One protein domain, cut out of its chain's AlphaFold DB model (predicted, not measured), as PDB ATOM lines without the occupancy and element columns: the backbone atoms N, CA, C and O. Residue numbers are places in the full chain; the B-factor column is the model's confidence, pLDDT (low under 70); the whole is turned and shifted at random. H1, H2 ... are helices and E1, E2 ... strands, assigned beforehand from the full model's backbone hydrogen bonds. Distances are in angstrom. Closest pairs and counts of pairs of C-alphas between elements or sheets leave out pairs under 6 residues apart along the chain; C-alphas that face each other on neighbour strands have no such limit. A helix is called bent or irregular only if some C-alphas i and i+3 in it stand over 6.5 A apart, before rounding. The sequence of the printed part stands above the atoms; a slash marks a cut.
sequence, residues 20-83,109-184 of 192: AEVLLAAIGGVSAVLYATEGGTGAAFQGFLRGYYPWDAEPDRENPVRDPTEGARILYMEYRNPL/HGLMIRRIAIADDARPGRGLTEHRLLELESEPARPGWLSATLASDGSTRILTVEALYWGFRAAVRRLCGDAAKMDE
ATOM      1  N   ALA A  20      34.348 -38.884   4.886       92.06
ATOM      2  CA  ALA A  20      33.169 -38.613   5.701       92.06
ATOM      3  C   ALA A  20      33.420 -38.928   7.182       92.06
ATOM      4  O   ALA A  20      33.073 -38.118   8.039       92.06
ATOM      5  N   GLU A  21      34.063 -40.055   7.490       92.88
ATOM      6  CA  GLU A  21      34.429 -40.426   8.857       92.88
ATOM      7  C   GLU A  21      35.355 -39.385   9.497       92.88
ATOM      8  O   GLU A  21      35.066 -38.911  10.596       92.88
ATOM      9  N   VAL A  22      36.407 -38.955   8.792       94.75
ATOM     10  CA  VAL A  22      37.324 -37.909   9.273       94.75
ATOM     11  C   VAL A  22      36.585 -36.595   9.531       94.75
ATOM     12  O   VAL A  22      36.796 -35.970  10.570       94.75
ATOM     13  N   LEU A  23      35.687 -36.177   8.632       96.56
ATOM     14  CA  LEU A  23      34.893 -34.958   8.815       96.56
ATOM     15  C   LEU A  23      33.952 -35.069  10.020       96.56
ATOM     16  O   LEU A  23      33.881 -34.149  10.833       96.56
ATOM     17  N   LEU A  24      33.261 -36.196  10.178       96.56
ATOM     18  CA  LEU A  24      32.359 -36.438  11.307       96.56
ATOM     19  C   LEU A  24      33.123 -36.538  12.634       96.56
ATOM     20  O   LEU A  24      32.639 -36.055  13.660       96.56
ATOM     21  N   ALA A  25      34.328 -37.112  12.627       95.19
ATOM     22  CA  ALA A  25      35.217 -37.135  13.781       95.19
ATOM     23  C   ALA A  25      35.706 -35.724  14.140       95.19
ATOM     24  O   ALA A  25      35.674 -35.354  15.314       95.19
ATOM     25  N   ALA A  26      36.081 -34.912  13.147       96.12
ATOM     26  CA  ALA A  26      36.487 -33.523  13.352       96.12
ATOM     27  C   ALA A  26      35.346 -32.672  13.927       96.12
ATOM     28  O   ALA A  26      35.563 -31.942  14.895       96.12
ATOM     29  N   ILE A  27      34.123 -32.825  13.401       96.56
ATOM     30  CA  ILE A  27      32.919 -32.208  13.978       96.56
ATOM     31  C   ILE A  27      32.778 -32.644  15.437       96.56
ATOM     32  O   ILE A  27      32.676 -31.791  16.310       96.56
ATOM     33  N   GLY A  28      32.851 -33.947  15.725       93.94
ATOM     34  CA  GLY A  28      32.758 -34.464  17.093       93.94
ATOM     35  C   GLY A  28      33.815 -33.906  18.044       93.94
ATOM     36  O   GLY A  28      33.475 -33.550  19.172       93.94
ATOM     37  N   GLY A  29      35.064 -33.781  17.595       92.19
ATOM     38  CA  GLY A  29      36.144 -33.172  18.369       92.19
ATOM     39  C   GLY A  29      35.875 -31.699  18.667       92.19
ATOM     40  O   GLY A  29      35.904 -31.294  19.828       92.19
ATOM     41  N   VAL A  30      35.528 -30.911  17.644       91.94
ATOM     42  CA  VAL A  30      35.171 -29.491  17.801       91.94
ATOM     43  C   VAL A  30      33.975 -29.325  18.737       91.94
ATOM     44  O   VAL A  30      34.019 -28.492  19.639       91.94
ATOM     45  N   SER A  31      32.929 -30.135  18.577       91.69
ATOM     46  CA  SER A  31      31.739 -30.071  19.426       91.69
ATOM     47  C   SER A  31      32.043 -30.415  20.885       91.69
ATOM     48  O   SER A  31      31.552 -29.744  21.786       91.69
ATOM     49  N   ALA A  32      32.859 -31.441  21.137       87.88
ATOM     50  CA  ALA A  32      33.212 -31.841  22.497       87.88
ATOM     51  C   ALA A  32      34.076 -30.791  23.209       87.88
ATOM     52  O   ALA A  32      33.920 -30.578  24.407       87.88
ATOM     53  N   VAL A  33      34.981 -30.146  22.472       84.25
ATOM     54  CA  VAL A  33      35.977 -29.234  23.038       84.25
ATOM     55  C   VAL A  33      35.459 -27.800  23.155       84.25
ATOM     56  O   VAL A  33      35.691 -27.147  24.165       84.25
ATOM     57  N   LEU A  34      34.775 -27.295  22.126       78.88
ATOM     58  CA  LEU A  34      34.420 -25.875  22.017       78.88
ATOM     59  C   LEU A  34      32.936 -25.591  22.241       78.88
ATOM     60  O   LEU A  34      32.555 -24.434  22.405       78.88
ATOM     61  N   TYR A  35      32.090 -26.621  22.220       73.44
ATOM     62  CA  TYR A  35      30.641 -26.460  22.303       73.44
ATOM     63  C   TYR A  35      30.035 -27.080  23.568       73.44
ATOM     64  O   TYR A  35      28.820 -27.198  23.633       73.44
ATOM     65  N   ALA A  36      30.849 -27.470  24.559       66.19
ATOM     66  CA  ALA A  36      30.434 -28.187  25.770       66.19
ATOM     67  C   ALA A  36      29.007 -27.821  26.241       66.19
ATOM     68  O   ALA A  36      28.737 -26.712  26.697       66.19
ATOM     69  N   THR A  37      28.078 -28.762  26.068       65.19
ATOM     70  CA  THR A  37      26.690 -28.662  26.536       65.19
ATOM     71  C   THR A  37      26.503 -29.573  27.738       65.19
ATOM     72  O   THR A  37      27.154 -30.614  27.810       65.19
ATOM     73  N   GLU A  38      25.555 -29.263  28.622       65.31
ATOM     74  CA  GLU A  38      25.070 -30.207  29.635       65.31
ATOM     75  C   GLU A  38      24.478 -31.450  28.933       65.31
ATOM     76  O   GLU A  38      23.347 -31.445  28.451       65.31
ATOM     77  N   GLY A  39      25.284 -32.503  28.761       70.88
ATOM     78  CA  GLY A  39      24.903 -33.712  28.029       70.88
ATOM     79  C   GLY A  39      26.093 -34.551  27.552       70.88
ATOM     80  O   GLY A  39      27.250 -34.159  27.665       70.88
ATOM     81  N   GLY A  40      25.809 -35.741  27.014       85.56
ATOM     82  CA  GLY A  40      26.832 -36.622  26.433       85.56
ATOM     83  C   GLY A  40      27.395 -36.110  25.098       85.56
ATOM     84  O   GLY A  40      26.868 -35.175  24.496       85.56
ATOM     85  N   THR A  41      28.426 -36.781  24.574       86.62
ATOM     86  CA  THR A  41      29.111 -36.414  23.313       86.62
ATOM     87  C   THR A  41      28.166 -36.260  22.117       86.62
ATOM     88  O   THR A  41      28.373 -35.391  21.273       86.62
ATOM     89  N   GLY A  42      27.091 -37.051  22.058       90.81
ATOM     90  CA  GLY A  42      26.065 -36.916  21.023       90.81
ATOM     91  C   GLY A  42      25.205 -35.661  21.137       90.81
ATOM     92  O   GLY A  42      24.855 -35.074  20.115       90.81
ATOM     93  N   ALA A  43      24.898 -35.218  22.359       91.81
ATOM     94  CA  ALA A  43      24.164 -33.976  22.582       91.81
ATOM     95  C   ALA A  43      25.006 -32.768  22.151       91.81
ATOM     96  O   ALA A  43      24.501 -31.910  21.427       91.81
ATOM     97  N   ALA A  44      26.300 -32.769  22.496       92.19
ATOM     98  CA  ALA A  44      27.242 -31.736  22.073       92.19
ATOM     99  C   ALA A  44      27.391 -31.693  20.542       92.19
ATOM    100  O   ALA A  44      27.279 -30.623  19.948       92.19
ATOM    101  N   PHE A  45      27.567 -32.853  19.892       95.06
ATOM    102  CA  PHE A  45      27.647 -32.962  18.428       95.06
ATOM    103  C   PHE A  45      26.422 -32.352  17.743       95.06
ATOM    104  O   PHE A  45      26.537 -31.510  16.852       95.06
ATOM    105  N   GLN A  46      25.226 -32.771  18.165       95.75
ATOM    106  CA  GLN A  46      23.997 -32.295  17.542       95.75
ATOM    107  C   GLN A  46      23.736 -30.822  17.856       95.75
ATOM    108  O   GLN A  46      23.263 -30.090  16.993       95.75
ATOM    109  N   GLY A  47      24.047 -30.377  19.073       94.25
ATOM    110  CA  GLY A  47      23.919 -28.980  19.466       94.25
ATOM    111  C   GLY A  47      24.811 -28.066  18.627       94.25
ATOM    112  O   GLY A  47      24.317 -27.076  18.093       94.25
ATOM    113  N   PHE A  48      26.079 -28.438  18.427       95.69
ATOM    114  CA  PHE A  48      27.015 -27.675  17.597       95.69
ATOM    115  C   PHE A  48      26.478 -27.512  16.175       95.69
ATOM    116  O   PHE A  48      26.439 -26.403  15.647       95.69
ATOM    117  N   LEU A  49      26.007 -28.608  15.574       97.50
ATOM    118  CA  LEU A  49      25.438 -28.565  14.233       97.50
ATOM    119  C   LEU A  49      24.159 -27.726  14.175       97.50
ATOM    120  O   LEU A  49      24.005 -26.945  13.244       97.50
ATOM    121  N   ARG A  50      23.261 -27.829  15.160       96.81
ATOM    122  CA  ARG A  50      22.054 -26.986  15.217       96.81
ATOM    123  C   ARG A  50      22.385 -25.498  15.307       96.81
ATOM    124  O   ARG A  50      21.723 -24.699  14.658       96.81
ATOM    125  N   GLY A  51      23.375 -25.141  16.126       95.19
ATOM    126  CA  GLY A  51      23.721 -23.748  16.404       95.19
ATOM    127  C   GLY A  51      24.553 -23.082  15.309       95.19
ATOM    128  O   GLY A  51      24.355 -21.902  15.035       95.19
ATOM    129  N   TYR A  52      25.474 -23.820  14.681       96.69
ATOM    130  CA  TYR A  52      26.480 -23.212  13.805       96.69
ATOM    131  C   TYR A  52      26.513 -23.743  12.380       96.69
ATOM    132  O   TYR A  52      27.040 -23.050  11.512       96.69
ATOM    133  N   TYR A  53      25.972 -24.926  12.088       97.88
ATOM    134  CA  TYR A  53      25.979 -25.410  10.709       97.88
ATOM    135  C   TYR A  53      25.064 -24.540   9.828       97.88
ATOM    136  O   TYR A  53      23.969 -24.174  10.266       97.88
ATOM    137  N   PRO A  54      25.482 -24.171   8.603       97.44
ATOM    138  CA  PRO A  54      24.737 -23.254   7.739       97.44
ATOM    139  C   PRO A  54      23.568 -23.929   7.013       97.44
ATOM    140  O   PRO A  54      23.536 -23.990   5.785       97.44
ATOM    141  N   TRP A  55      22.597 -24.437   7.775       97.62
ATOM    142  CA  TRP A  55      21.385 -25.078   7.246       97.62
ATOM    143  C   TRP A  55      20.556 -24.148   6.351       97.62
ATOM    144  O   TRP A  55      19.927 -24.595   5.395       97.62
ATOM    145  N   ASP A  56      20.613 -22.849   6.636       96.88
ATOM    146  CA  ASP A  56      19.995 -21.770   5.868       96.88
ATOM    147  C   ASP A  56      20.608 -21.583   4.471       96.88
ATOM    148  O   ASP A  56      19.965 -21.026   3.587       96.88
ATOM    149  N   ALA A  57      21.832 -22.075   4.258       96.94
ATOM    150  CA  ALA A  57      22.543 -21.986   2.988       96.94
ATOM    151  C   ALA A  57      22.420 -23.255   2.125       96.94
ATOM    152  O   ALA A  57      23.039 -23.326   1.064       96.94
ATOM    153  N   GLU A  58      21.690 -24.285   2.564       97.31
ATOM    154  CA  GLU A  58      21.468 -25.490   1.756       97.31
ATOM    155  C   GLU A  58      20.684 -25.153   0.470       97.31
ATOM    156  O   GLU A  58      19.728 -24.383   0.524       97.31
ATOM    157  N   PRO A  59      21.035 -25.723  -0.698       95.81
ATOM    158  CA  PRO A  59      20.435 -25.347  -1.983       95.81
ATOM    159  C   PRO A  59      18.996 -25.872  -2.119       95.81
ATOM    160  O   PRO A  59      18.651 -26.836  -1.453       95.81
ATOM    161  N   ASP A  60      18.134 -25.276  -2.958       92.94
ATOM    162  CA  ASP A  60      16.707 -25.682  -3.116       92.94
ATOM    163  C   ASP A  60      16.499 -26.975  -3.925       92.94
ATOM    164  O   ASP A  60      15.382 -27.465  -4.081       92.94
ATOM    165  N   ARG A  61      17.579 -27.545  -4.454       89.75
ATOM    166  CA  ARG A  61      17.562 -28.754  -5.282       89.75
ATOM    167  C   ARG A  61      17.837 -30.006  -4.456       89.75
ATOM    168  O   ARG A  61      18.441 -29.934  -3.393       89.75
ATOM    169  N   GLU A  62      17.468 -31.159  -5.014       87.06
ATOM    170  CA  GLU A  62      17.797 -32.489  -4.473       87.06
ATOM    171  C   GLU A  62      17.108 -32.830  -3.138       87.06
ATOM    172  O   GLU A  62      17.595 -33.686  -2.406       87.06
ATOM    173  N   ASN A  63      15.968 -32.195  -2.834       93.38
ATOM    174  CA  ASN A  63      15.191 -32.435  -1.609       93.38
ATOM    175  C   ASN A  63      16.072 -32.357  -0.335       93.38
ATOM    176  O   ASN A  63      16.313 -33.371   0.333       93.38
ATOM    177  N   PRO A  64      16.624 -31.166  -0.043       95.75
ATOM    178  CA  PRO A  64      17.613 -30.971   1.010       95.75
ATOM    179  C   PRO A  64      16.994 -31.131   2.405       95.75
ATOM    180  O   PRO A  64      15.874 -30.686   2.664       95.75
ATOM    181  N   VAL A  65      17.765 -31.652   3.358       95.06
ATOM    182  CA  VAL A  65      17.419 -31.522   4.781       95.06
ATOM    183  C   VAL A  65      17.882 -30.155   5.280       95.06
ATOM    184  O   VAL A  65      19.083 -29.898   5.362       95.06
ATOM    185  N   ARG A  66      16.924 -29.285   5.619       95.56
ATOM    186  CA  ARG A  66      17.178 -27.913   6.106       95.56
ATOM    187  C   ARG A  66      16.840 -27.679   7.560       95.56
ATOM    188  O   ARG A  66      17.323 -26.713   8.137       95.56
ATOM    189  N   ASP A  67      15.984 -28.512   8.136       96.81
ATOM    190  CA  ASP A  67      15.673 -28.380   9.550       96.81
ATOM    191  C   ASP A  67      16.941 -28.691  10.365       96.81
ATOM    192  O   ASP A  67      17.467 -29.806  10.254       96.81
ATOM    193  N   PRO A  68      17.456 -27.742  11.173       97.62
ATOM    194  CA  PRO A  68      18.700 -27.946  11.908       97.62
ATOM    195  C   PRO A  68      18.638 -29.146  12.851       97.62
ATOM    196  O   PRO A  68      19.639 -29.836  13.056       97.62
ATOM    197  N   THR A  69      17.466 -29.399  13.440       97.00
ATOM    198  CA  THR A  69      17.275 -30.488  14.399       97.00
ATOM    199  C   THR A  69      17.332 -31.836  13.699       97.00
ATOM    200  O   THR A  69      18.100 -32.702  14.124       97.00
ATOM    201  N   GLU A  70      16.596 -32.001  12.603       96.06
ATOM    202  CA  GLU A  70      16.606 -33.219  11.801       96.06
ATOM    203  C   GLU A  70      17.975 -33.445  11.157       96.06
ATOM    204  O   GLU A  70      18.528 -34.536  11.275       96.06
ATOM    205  N   GLY A  71      18.588 -32.421  10.560       96.88
ATOM    206  CA  GLY A  71      19.905 -32.540   9.933       96.88
ATOM    207  C   GLY A  71      20.994 -32.978  10.917       96.88
ATOM    208  O   GLY A  71      21.747 -33.920  10.648       96.88
ATOM    209  N   ALA A  72      21.034 -32.362  12.103       97.38
ATOM    210  CA  ALA A  72      21.954 -32.749  13.169       97.38
ATOM    211  C   ALA A  72      21.692 -34.179  13.672       97.38
ATOM    212  O   ALA A  72      22.636 -34.953  13.871       97.38
ATOM    213  N   ARG A  73      20.416 -34.550  13.845       95.69
ATOM    214  CA  ARG A  73      20.006 -35.896  14.265       95.69
ATOM    215  C   ARG A  73      20.440 -36.945  13.245       95.69
ATOM    216  O   ARG A  73      21.004 -37.957  13.654       95.69
ATOM    217  N   ILE A  74      20.231 -36.707  11.949       94.69
ATOM    218  CA  ILE A  74      20.646 -37.605  10.861       94.69
ATOM    219  C   ILE A  74      22.164 -37.778  10.861       94.69
ATOM    220  O   ILE A  74      22.646 -38.908  10.943       94.69
ATOM    221  N   LEU A  75      22.927 -36.680  10.813       96.19
ATOM    222  CA  LEU A  75      24.394 -36.744  10.794       96.19
ATOM    223  C   LEU A  75      24.939 -37.529  11.989       96.19
ATOM    224  O   LEU A  75      25.866 -38.322  11.829       96.19
ATOM    225  N   TYR A  76      24.344 -37.360  13.171       94.88
ATOM    226  CA  TYR A  76      24.766 -38.096  14.355       94.88
ATOM    227  C   TYR A  76      24.329 -39.566  14.335       94.88
ATOM    228  O   TYR A  76      25.168 -40.462  14.412       94.88
ATOM    229  N   MET A  77      23.020 -39.819  14.266       90.94
ATOM    230  CA  MET A  77      22.440 -41.148  14.476       90.94
ATOM    231  C   MET A  77      22.726 -42.099  13.323       90.94
ATOM    232  O   MET A  77      22.839 -43.303  13.541       90.94
ATOM    233  N   GLU A  78      22.825 -41.576  12.103       90.31
ATOM    234  CA  GLU A  78      22.853 -42.407  10.905       90.31
ATOM    235  C   GLU A  78      24.236 -42.537  10.296       90.31
ATOM    236  O   GLU A  78      24.532 -43.606   9.765       90.31
ATOM    237  N   TYR A  79      25.073 -41.506  10.433       91.81
ATOM    238  CA  TYR A  79      26.434 -41.497   9.904       91.81
ATOM    239  C   TYR A  79      27.470 -41.591  11.025       91.81
ATOM    240  O   TYR A  79      28.109 -42.628  11.168       91.81
ATOM    241  N   ARG A  80      27.615 -40.573  11.882       92.44
ATOM    242  CA  ARG A  80      28.696 -40.531  12.886       92.44
ATOM    243  C   ARG A  80      28.673 -41.738  13.816       92.44
ATOM    244  O   ARG A  80      29.695 -42.393  13.985       92.44
ATOM    245  N   ASN A  81      27.550 -41.999  14.484       88.44
ATOM    246  CA  ASN A  81      27.468 -43.029  15.519       88.44
ATOM    247  C   ASN A  81      27.701 -44.447  14.948       88.44
ATOM    248  O   ASN A  81      28.539 -45.166  15.491       88.44
ATOM    249  N   PRO A  82      27.072 -44.840  13.826       85.88
ATOM    250  CA  PRO A  82      27.342 -46.131  13.190       85.88
ATOM    251  C   PRO A  82      28.778 -46.279  12.674       85.88
ATOM    252  O   PRO A  82      29.369 -47.349  12.838       85.88
ATOM    253  N   LEU A  83      29.355 -45.222  12.091       84.44
ATOM    254  CA  LEU A  83      30.741 -45.248  11.616       84.44
ATOM    255  C   LEU A  83      31.734 -45.382  12.777       84.44
ATOM    256  O   LEU A  83      32.654 -46.185  12.690       84.44
ATOM    257  N   HIS A 109      15.477 -47.384   5.094       80.25
ATOM    258  CA  HIS A 109      16.080 -46.624   4.005       80.25
ATOM    259  C   HIS A 109      17.572 -46.928   3.850       80.25
ATOM    260  O   HIS A 109      18.281 -47.232   4.817       80.25
ATOM    261  N   GLY A 110      18.058 -46.799   2.616       84.75
ATOM    262  CA  GLY A 110      19.475 -46.872   2.286       84.75
ATOM    263  C   GLY A 110      20.249 -45.661   2.809       84.75
ATOM    264  O   GLY A 110      19.700 -44.570   2.983       84.75
ATOM    265  N   LEU A 111      21.548 -45.843   3.034       87.12
ATOM    266  CA  LEU A 111      22.483 -44.741   3.234       87.12
ATOM    267  C   LEU A 111      23.496 -44.721   2.103       87.12
ATOM    268  O   LEU A 111      24.052 -45.758   1.747       87.12
ATOM    269  N   MET A 112      23.793 -43.530   1.604       87.06
ATOM    270  CA  MET A 112      24.827 -43.325   0.605       87.06
ATOM    271  C   MET A 112      25.737 -42.181   1.030       87.06
ATOM    272  O   MET A 112      25.277 -41.111   1.415       87.06
ATOM    273  N   ILE A 113      27.043 -42.397   0.909       87.50
ATOM    274  CA  ILE A 113      28.038 -41.331   0.984       87.50
ATOM    275  C   ILE A 113      28.552 -41.119  -0.431       87.50
ATOM    276  O   ILE A 113      29.143 -42.023  -1.028       87.50
ATOM    277  N   ARG A 114      28.306 -39.931  -0.976       88.50
ATOM    278  CA  ARG A 114      28.707 -39.581  -2.338       88.50
ATOM    279  C   ARG A 114      29.745 -38.472  -2.343       88.50
ATOM    280  O   ARG A 114      29.763 -37.604  -1.467       88.50
ATOM    281  N   ARG A 115      30.533 -38.467  -3.409       84.75
ATOM    282  CA  ARG A 115      31.310 -37.310  -3.841       84.75
ATOM    283  C   ARG A 115      30.688 -36.701  -5.079       84.75
ATOM    284  O   ARG A 115      30.049 -37.399  -5.867       84.75
ATOM    285  N   ILE A 116      30.873 -35.400  -5.245       79.88
ATOM    286  CA  ILE A 116      30.450 -34.710  -6.462       79.88
ATOM    287  C   ILE A 116      31.373 -35.143  -7.604       79.88
ATOM    288  O   ILE A 116      32.554 -34.798  -7.627       79.88
ATOM    289  N   ALA A 117      30.824 -35.893  -8.558       65.06
ATOM    290  CA  ALA A 117      31.479 -36.141  -9.834       65.06
ATOM    291  C   ALA A 117      31.322 -34.894 -10.711       65.06
ATOM    292  O   ALA A 117      30.204 -34.424 -10.932       65.06
ATOM    293  N   ILE A 118      32.428 -34.339 -11.205       57.03
ATOM    294  CA  ILE A 118      32.369 -33.227 -12.153       57.03
ATOM    295  C   ILE A 118      32.302 -33.800 -13.565       57.03
ATOM    296  O   ILE A 118      33.231 -34.458 -14.021       57.03
ATOM    297  N   ALA A 119      31.193 -33.530 -14.253       46.56
ATOM    298  CA  ALA A 119      30.959 -33.956 -15.630       46.56
ATOM    299  C   ALA A 119      31.740 -33.136 -16.677       46.56
ATOM    300  O   ALA A 119      31.823 -33.558 -17.827       46.56
ATOM    301  N   ASP A 120      32.326 -31.999 -16.288       46.06
ATOM    302  CA  ASP A 120      32.820 -30.990 -17.236       46.06
ATOM    303  C   ASP A 120      34.053 -31.413 -18.055       46.06
ATOM    304  O   ASP A 120      34.376 -30.734 -19.018       46.06
ATOM    305  N   ASP A 121      34.687 -32.555 -17.762       44.38
ATOM    306  CA  ASP A 121      35.790 -33.092 -18.575       44.38
ATOM    307  C   ASP A 121      35.734 -34.624 -18.726       44.38
ATOM    308  O   ASP A 121      36.745 -35.296 -18.556       44.38
ATOM    309  N   ALA A 122      34.556 -35.197 -19.012       36.75
ATOM    310  CA  ALA A 122      34.324 -36.524 -19.632       36.75
ATOM    311  C   ALA A 122      35.200 -37.735 -19.202       36.75
ATOM    312  O   ALA A 122      35.267 -38.747 -19.903       36.75
ATOM    313  N   ARG A 123      35.870 -37.678 -18.051       48.25
ATOM    314  CA  ARG A 123      36.659 -38.753 -17.462       48.25
ATOM    315  C   ARG A 123      36.155 -38.950 -16.041       48.25
ATOM    316  O   ARG A 123      36.519 -38.171 -15.156       48.25
ATOM    317  N   PRO A 124      35.327 -39.981 -15.814       46.38
ATOM    318  CA  PRO A 124      35.052 -40.465 -14.471       46.38
ATOM    319  C   PRO A 124      36.382 -40.624 -13.716       46.38
ATOM    320  O   PRO A 124      37.333 -41.180 -14.266       46.38
ATOM    321  N   GLY A 125      36.476 -40.085 -12.499       54.09
ATOM    322  CA  GLY A 125      37.651 -40.250 -11.630       54.09
ATOM    323  C   GLY A 125      38.587 -39.042 -11.492       54.09
ATOM    324  O   GLY A 125      39.518 -39.097 -10.692       54.09
ATOM    325  N   ARG A 126      38.366 -37.921 -12.195       60.53
ATOM    326  CA  ARG A 126      39.051 -36.658 -11.861       60.53
ATOM    327  C   ARG A 126      38.206 -35.892 -10.847       60.53
ATOM    328  O   ARG A 126      37.049 -35.593 -11.116       60.53
ATOM    329  N   GLY A 127      38.765 -35.666  -9.657       71.31
ATOM    330  CA  GLY A 127      38.112 -34.948  -8.562       71.31
ATOM    331  C   GLY A 127      37.783 -33.487  -8.896       71.31
ATOM    332  O   GLY A 127      37.645 -33.096 -10.051       71.31
ATOM    333  N   LEU A 128      37.650 -32.654  -7.867       81.75
ATOM    334  CA  LEU A 128      37.350 -31.239  -8.064       81.75
ATOM    335  C   LEU A 128      38.458 -30.519  -8.852       81.75
ATOM    336  O   LEU A 128      39.640 -30.778  -8.634       81.75
ATOM    337  N   THR A 129      38.077 -29.589  -9.734       84.56
ATOM    338  CA  THR A 129      39.037 -28.678 -10.374       84.56
ATOM    339  C   THR A 129      39.660 -27.752  -9.328       84.56
ATOM    340  O   THR A 129      39.044 -27.468  -8.301       84.56
ATOM    341  N   GLU A 130      40.864 -27.239  -9.592       83.62
ATOM    342  CA  GLU A 130      41.536 -26.293  -8.688       83.62
ATOM    343  C   GLU A 130      40.678 -25.053  -8.412       83.62
ATOM    344  O   GLU A 130      40.559 -24.622  -7.269       83.62
ATOM    345  N   HIS A 131      39.991 -24.542  -9.436       87.75
ATOM    346  CA  HIS A 131      39.055 -23.432  -9.282       87.75
ATOM    347  C   HIS A 131      37.928 -23.753  -8.288       87.75
ATOM    348  O   HIS A 131      37.676 -22.973  -7.376       87.75
ATOM    349  N   ARG A 132      37.305 -24.934  -8.389       88.38
ATOM    350  CA  ARG A 132      36.242 -25.348  -7.459       88.38
ATOM    351  C   ARG A 132      36.756 -25.650  -6.056       88.38
ATOM    352  O   ARG A 132      36.047 -25.407  -5.081       88.38
ATOM    353  N   LEU A 133      37.975 -26.178  -5.931       89.56
ATOM    354  CA  LEU A 133      38.641 -26.313  -4.632       89.56
ATOM    355  C   LEU A 133      38.850 -24.939  -3.993       89.56
ATOM    356  O   LEU A 133      38.539 -24.760  -2.817       89.56
ATOM    357  N   LEU A 134      39.299 -23.961  -4.779       90.69
ATOM    358  CA  LEU A 134      39.468 -22.595  -4.311       90.69
ATOM    359  C   LEU A 134      38.130 -21.982  -3.884       90.69
ATOM    360  O   LEU A 134      38.071 -21.408  -2.799       90.69
ATOM    361  N   GLU A 135      37.055 -22.135  -4.660       92.38
ATOM    362  CA  GLU A 135      35.714 -21.675  -4.263       92.38
ATOM    363  C   GLU A 135      35.283 -22.306  -2.925       92.38
ATOM    364  O   GLU A 135      34.877 -21.608  -1.995       92.38
ATOM    365  N   LEU A 136      35.468 -23.624  -2.768       93.00
ATOM    366  CA  LEU A 136      35.165 -24.350  -1.530       93.00
ATOM    367  C   LEU A 136      35.937 -23.833  -0.309       93.00
ATOM    368  O   LEU A 136      35.377 -23.758   0.787       93.00
ATOM    369  N   GLU A 137      37.223 -23.519  -0.471       93.38
ATOM    370  CA  GLU A 137      38.114 -23.152   0.634       93.38
ATOM    371  C   GLU A 137      38.110 -21.648   0.935       93.38
ATOM    372  O   GLU A 137      38.224 -21.244   2.102       93.38
ATOM    373  N   SER A 138      37.879 -20.799  -0.064       90.19
ATOM    374  CA  SER A 138      37.971 -19.344   0.074       90.19
ATOM    375  C   SER A 138      36.617 -18.676   0.308       90.19
ATOM    376  O   SER A 138      36.520 -17.832   1.202       90.19
ATOM    377  N   GLU A 139      35.544 -19.110  -0.358       88.62
ATOM    378  CA  GLU A 139      34.300 -18.339  -0.357       88.62
ATOM    379  C   GLU A 139      33.526 -18.442   0.966       88.62
ATOM    380  O   GLU A 139      33.385 -19.536   1.534       88.62
ATOM    381  N   PRO A 140      33.025 -17.314   1.504       90.25
ATOM    382  CA  PRO A 140      32.177 -17.321   2.692       90.25
ATOM    383  C   PRO A 140      30.771 -17.856   2.392       90.25
ATOM    384  O   PRO A 140      30.164 -18.478   3.260       90.25
ATOM    385  N   ALA A 141      30.271 -17.631   1.175       95.75
ATOM    386  CA  ALA A 141      28.999 -18.158   0.704       95.75
ATOM    387  C   ALA A 141      29.141 -19.610   0.224       95.75
ATOM    388  O   ALA A 141      30.246 -20.109   0.000       95.75
ATOM    389  N   ARG A 142      28.007 -20.307   0.101       96.00
ATOM    390  CA  ARG A 142      27.980 -21.654  -0.468       96.00
ATOM    391  C   ARG A 142      28.144 -21.556  -1.984       96.00
ATOM    392  O   ARG A 142      27.329 -20.869  -2.601       96.00
ATOM    393  N   PRO A 143      29.105 -22.269  -2.596       95.50
ATOM    394  CA  PRO A 143      29.210 -22.305  -4.048       95.50
ATOM    395  C   PRO A 143      27.917 -22.835  -4.680       95.50
ATOM    396  O   PRO A 143      27.394 -23.870  -4.257       95.50
ATOM    397  N   GLY A 144      27.404 -22.157  -5.711       93.88
ATOM    398  CA  GLY A 144      26.116 -22.504  -6.334       93.88
ATOM    399  C   GLY A 144      26.088 -23.895  -6.982       93.88
ATOM    400  O   GLY A 144      25.037 -24.528  -7.077       93.88
ATOM    401  N   TRP A 145      27.254 -24.413  -7.376       92.12
ATOM    402  CA  TRP A 145      27.403 -25.757  -7.934       92.12
ATOM    403  C   TRP A 145      27.399 -26.864  -6.870       92.12
ATOM    404  O   TRP A 145      27.238 -28.037  -7.219       92.12
ATOM    405  N   LEU A 146      27.526 -26.531  -5.582       93.50
ATOM    406  CA  LEU A 146      27.597 -27.502  -4.494       93.50
ATOM    407  C   LEU A 146      26.213 -28.107  -4.214       93.50
ATOM    408  O   LEU A 146      25.233 -27.386  -4.009       93.50
ATOM    409  N   SER A 147      26.117 -29.435  -4.237       93.81
ATOM    410  CA  SER A 147      24.890 -30.175  -3.903       93.81
ATOM    411  C   SER A 147      24.528 -30.052  -2.420       93.81
ATOM    412  O   SER A 147      25.317 -29.529  -1.628       93.81
ATOM    413  N   ALA A 148      23.348 -30.532  -2.021       96.50
ATOM    414  CA  ALA A 148      22.929 -30.524  -0.618       96.50
ATOM    415  C   ALA A 148      23.847 -31.399   0.261       96.50
ATOM    416  O   ALA A 148      24.358 -32.431  -0.191       96.50
ATOM    417  N   THR A 149      24.053 -30.998   1.521       97.31
ATOM    418  CA  THR A 149      24.820 -31.792   2.502       97.31
ATOM    419  C   THR A 149      24.129 -33.120   2.746       97.31
ATOM    420  O   THR A 149      24.747 -34.174   2.615       97.31
ATOM    421  N   LEU A 150      22.841 -33.045   3.073       97.12
ATOM    422  CA  LEU A 150      21.948 -34.176   3.231       97.12
ATOM    423  C   LEU A 150      20.815 -34.030   2.224       97.12
ATOM    424  O   LEU A 150      20.128 -33.008   2.209       97.12
ATOM    425  N   ALA A 151      20.615 -35.065   1.424       94.94
ATOM    426  CA  ALA A 151      19.502 -35.190   0.492       94.94
ATOM    427  C   ALA A 151      18.741 -36.491   0.765       94.94
ATOM    428  O   ALA A 151      19.299 -37.446   1.317       94.94
ATOM    429  N   SER A 152      17.473 -36.531   0.367       91.06
ATOM    430  CA  SER A 152      16.661 -37.749   0.393       91.06
ATOM    431  C   SER A 152      15.978 -37.953  -0.952       91.06
ATOM    432  O   SER A 152      15.232 -37.084  -1.404       91.06
ATOM    433  N   ASP A 153      16.178 -39.120  -1.562       85.56
ATOM    434  CA  ASP A 153      15.449 -39.537  -2.770       85.56
ATOM    435  C   ASP A 153      14.164 -40.331  -2.458       85.56
ATOM    436  O   ASP A 153      13.549 -40.918  -3.346       85.56
ATOM    437  N   GLY A 154      13.753 -40.351  -1.186       83.50
ATOM    438  CA  GLY A 154      12.605 -41.104  -0.680       83.50
ATOM    439  C   GLY A 154      12.967 -42.495  -0.158       83.50
ATOM    440  O   GLY A 154      12.379 -42.937   0.824       83.50
ATOM    441  N   SER A 155      13.968 -43.152  -0.746       85.06
ATOM    442  CA  SER A 155      14.415 -44.499  -0.352       85.06
ATOM    443  C   SER A 155      15.804 -44.516   0.280       85.06
ATOM    444  O   SER A 155      16.143 -45.432   1.026       85.06
ATOM    445  N   THR A 156      16.607 -43.496  -0.010       88.19
ATOM    446  CA  THR A 156      18.008 -43.390   0.367       88.19
ATOM    447  C   THR A 156      18.282 -41.999   0.911       88.19
ATOM    448  O   THR A 156      17.906 -40.985   0.318       88.19
ATOM    449  N   ARG A 157      18.981 -41.945   2.045       92.25
ATOM    450  CA  ARG A 157      19.572 -40.709   2.557       92.25
ATOM    451  C   ARG A 157      20.991 -40.603   2.032       92.25
ATOM    452  O   ARG A 157      21.768 -41.553   2.126       92.25
ATOM    453  N   ILE A 158      21.316 -39.443   1.486       93.44
ATOM    454  CA  ILE A 158      22.566 -39.197   0.780       93.44
ATOM    455  C   ILE A 158      23.344 -38.118   1.529       93.44
ATOM    456  O   ILE A 158      22.849 -37.005   1.695       93.44
ATOM    457  N   LEU A 159      24.566 -38.438   1.949       95.25
ATOM    458  CA  LEU A 159      25.542 -37.500   2.494       95.25
ATOM    459  C   LEU A 159      26.556 -37.124   1.410       95.25
ATOM    460  O   LEU A 159      27.269 -37.984   0.890       95.25
ATOM    461  N   THR A 160      26.645 -35.836   1.091       94.50
ATOM    462  CA  THR A 160      27.627 -35.313   0.130       94.50
ATOM    463  C   THR A 160      28.872 -34.818   0.863       94.50
ATOM    464  O   THR A 160      28.793 -33.898   1.678       94.50
ATOM    465  N   VAL A 161      30.034 -35.392   0.552       93.62
ATOM    466  CA  VAL A 161      31.299 -35.119   1.258       93.62
ATOM    467  C   VAL A 161      31.753 -33.666   1.113       93.62
ATOM    468  O   VAL A 161      32.055 -33.011   2.109       93.62
ATOM    469  N   GLU A 162      31.781 -33.133  -0.110       94.38
ATOM    470  CA  GLU A 162      32.234 -31.763  -0.375       94.38
ATOM    471  C   GLU A 162      31.333 -30.723   0.314       94.38
ATOM    472  O   GLU A 162      31.815 -29.726   0.854       94.38
ATOM    473  N   ALA A 163      30.027 -30.991   0.349       96.25
ATOM    474  CA  ALA A 163      29.046 -30.168   1.044       96.25
ATOM    475  C   ALA A 163      29.242 -30.190   2.565       96.25
ATOM    476  O   ALA A 163      29.253 -29.130   3.191       96.25
ATOM    477  N   LEU A 164      29.470 -31.378   3.142       97.56
ATOM    478  CA  LEU A 164      29.781 -31.530   4.564       97.56
ATOM    479  C   LEU A 164      31.067 -30.786   4.939       97.56
ATOM    480  O   LEU A 164      31.105 -30.099   5.958       97.56
ATOM    481  N   TYR A 165      32.111 -30.895   4.112       96.94
ATOM    482  CA  TYR A 165      33.368 -30.178   4.314       96.94
ATOM    483  C   TYR A 165      33.153 -28.660   4.344       96.94
ATOM    484  O   TYR A 165      33.575 -27.993   5.295       96.94
ATOM    485  N   TRP A 166      32.464 -28.116   3.336       97.50
ATOM    486  CA  TRP A 166      32.168 -26.687   3.273       97.50
ATOM    487  C   TRP A 166      31.354 -26.224   4.482       97.50
ATOM    488  O   TRP A 166      31.727 -25.247   5.136       97.50
ATOM    489  N   GLY A 167      30.275 -26.943   4.804       97.81
ATOM    490  CA  GLY A 167      29.384 -26.579   5.897       97.81
ATOM    491  C   GLY A 167      30.063 -26.678   7.259       97.81
ATOM    492  O   GLY A 167      29.869 -25.800   8.094       97.81
ATOM    493  N   PHE A 168      30.947 -27.661   7.468       97.81
ATOM    494  CA  PHE A 168      31.762 -27.739   8.681       97.81
ATOM    495  C   PHE A 168      32.716 -26.546   8.806       97.81
ATOM    496  O   PHE A 168      32.762 -25.902   9.854       97.81
ATOM    497  N   ARG A 169      33.433 -26.185   7.736       97.06
ATOM    498  CA  ARG A 169      34.297 -24.993   7.714       97.06
ATOM    499  C   ARG A 169      33.505 -23.717   8.019       97.06
ATOM    500  O   ARG A 169      33.957 -22.892   8.811       97.06
ATOM    501  N   ALA A 170      32.330 -23.556   7.416       97.06
ATOM    502  CA  ALA A 170      31.440 -22.430   7.688       97.06
ATOM    503  C   ALA A 170      30.948 -22.427   9.146       97.06
ATOM    504  O   ALA A 170      30.941 -21.372   9.779       97.06
ATOM    505  N   ALA A 171      30.625 -23.595   9.708       96.69
ATOM    506  CA  ALA A 171      30.233 -23.739  11.106       96.69
ATOM    507  C   ALA A 171      31.354 -23.334  12.068       96.69
ATOM    508  O   ALA A 171      31.114 -22.590  13.012       96.69
ATOM    509  N   VAL A 172      32.594 -23.757  11.800       95.12
ATOM    510  CA  VAL A 172      33.765 -23.344  12.589       95.12
ATOM    511  C   VAL A 172      33.958 -21.831  12.522       95.12
ATOM    512  O   VAL A 172      34.172 -21.203  13.552       95.12
ATOM    513  N   ARG A 173      33.818 -21.212  11.342       94.75
ATOM    514  CA  ARG A 173      33.891 -19.746  11.212       94.75
ATOM    515  C   ARG A 173      32.802 -19.039  12.019       94.75
ATOM    516  O   ARG A 173      33.112 -18.074  12.711       94.75
ATOM    517  N   ARG A 174      31.555 -19.521  11.955       95.25
ATOM    518  CA  ARG A 174      30.435 -18.981  12.746       95.25
ATOM    519  C   ARG A 174      30.699 -19.126  14.250       95.25
ATOM    520  O   ARG A 174      30.529 -18.154  14.974       95.25
ATOM    521  N   LEU A 175      31.199 -20.281  14.694       93.12
ATOM    522  CA  LEU A 175      31.592 -20.522  16.086       93.12
ATOM    523  C   LEU A 175      32.710 -19.571  16.538       93.12
ATOM    524  O   LEU A 175      32.606 -18.975  17.602       93.12
ATOM    525  N   CYS A 176      33.764 -19.390  15.740       91.69
ATOM    526  CA  CYS A 176      34.855 -18.471  16.078       91.69
ATOM    527  C   CYS A 176      34.420 -16.996  16.096       91.69
ATOM    528  O   CYS A 176      35.070 -16.183  16.748       91.69
ATOM    529  N   GLY A 177      33.339 -16.648  15.392       93.25
ATOM    530  CA  GLY A 177      32.710 -15.329  15.455       93.25
ATOM    531  C   GLY A 177      31.806 -15.120  16.678       93.25
ATOM    532  O   GLY A 177      31.423 -13.985  16.955       93.25
ATOM    533  N   ASP A 178      31.472 -16.178  17.421       93.19
ATOM    534  CA  ASP A 178      30.662 -16.104  18.635       93.19
ATOM    535  C   ASP A 178      31.547 -15.785  19.849       93.19
ATOM    536  O   ASP A 178      32.190 -16.658  20.440       93.19
ATOM    537  N   ALA A 179      31.581 -14.503  20.225       92.31
ATOM    538  CA  ALA A 179      32.399 -14.018  21.333       92.31
ATOM    539  C   ALA A 179      32.084 -14.725  22.661       92.31
ATOM    540  O   ALA A 179      33.003 -15.050  23.413       92.31
ATOM    541  N   ALA A 180      30.808 -15.027  22.931       90.31
ATOM    542  CA  ALA A 180      30.407 -15.673  24.176       90.31
ATOM    543  C   ALA A 180      30.986 -17.091  24.270       90.31
ATOM    544  O   ALA A 180      31.539 -17.465  25.310       90.31
ATOM    545  N   LYS A 181      30.930 -17.857  23.172       87.38
ATOM    546  CA  LYS A 181      31.553 -19.186  23.114       87.38
ATOM    547  C   LYS A 181      33.071 -19.140  23.123       87.38
ATOM    548  O   LYS A 181      33.688 -19.971  23.786       87.38
ATOM    549  N   MET A 182      33.692 -18.168  22.463       88.88
ATOM    550  CA  MET A 182      35.147 -18.014  22.524       88.88
ATOM    551  C   MET A 182      35.632 -17.668  23.935       88.88
ATOM    552  O   MET A 182      36.649 -18.201  24.377       88.88
ATOM    553  N   ASP A 183      34.897 -16.851  24.687       87.81
ATOM    554  CA  ASP A 183      35.247 -16.526  26.072       87.81
ATOM    555  C   ASP A 183      34.976 -17.681  27.045       87.81
ATOM    556  O   ASP A 183      35.683 -17.841  28.043       87.81
ATOM    557  N   GLU A 184      33.971 -18.515  26.777       85.75
ATOM    558  CA  GLU A 184      33.777 -19.791  27.473       85.75
ATOM    559  C   GLU A 184      34.951 -20.751  27.215       85.75
ATOM    560  O   GLU A 184      35.540 -21.272  28.164       85.75
TER     561      GLU A 184
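Overview. This is residues 20 to 83 and 109 to 184 of the 192 residues of an uncharacterized protein of Betaproteobacteria bacterium RIFCSPLOWO2_12_FULL_63_13 (UniProt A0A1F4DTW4). Two helices, H1 and H5, run side by side; H2 crosses both, and H3 folds back along H2 and packs on one end of H1. A small sheet sits where H5 begins, H6 turns a corner where H5 ends, and H4 lies near H5. The printed part has 140 residues, mostly helix, in the order H1 H2 H3 E1 H4 E2 E3 H5 H6; the mixed sheet runs E1 E3 E2. It is compact, with a radius of gyration of the C-alphas of 15.2 A and spans of 50 by 35 by 25 A.

Along the chain. Find C-alpha 20 at (33.169, -38.613, 5.701); H1 runs from there to 34, 20.7 A. Next come H2, residues 41 to 52, 16.5 A, and H3, 68 to 83, 21.1 A, only just irregular: C-alphas 78 and 81 are 6.6 A apart. Then find E1, 110 to 114; H4, 130 to 138; E2, 150 to 152; E3, 156 to 160; H5, 161 to 176, 22.6 A; and H6, 179 to 184, ending at (33.777, -19.791, 27.473).

Arrangement. At Ala 20 and Val 161, their closest C-alphas at 6.0 A, H1 touches H5, the same way at a shallow tilt of 11 degrees. H2 and H3 form a helical hairpin, closest at C-alphas 50 and 68, 4.8 A. H3 and H5 only graze the sheet. Look for N 112 and O 157 at 2.9 A between parallel E1 and E3, and N 158 and O 151 at 2.8 A in the hairpin E2 and E3. Every O i to N i+4 pair is within hydrogen-bond range in H1, H2, H4, H5 and H6; H3 has 8 of 12.

Size, cuts and confidence. C-alphas 38 and 122, the farthest apart, are 50.5 A apart. Residues 84 to 108 are not printed; C-alphas 83 and 109 are 16.6 A apart. The links H2 to H3, E1 to H4 and H4 to E2 are long. The pLDDT is under 70 at residues 36 to 38 and 117 to 126.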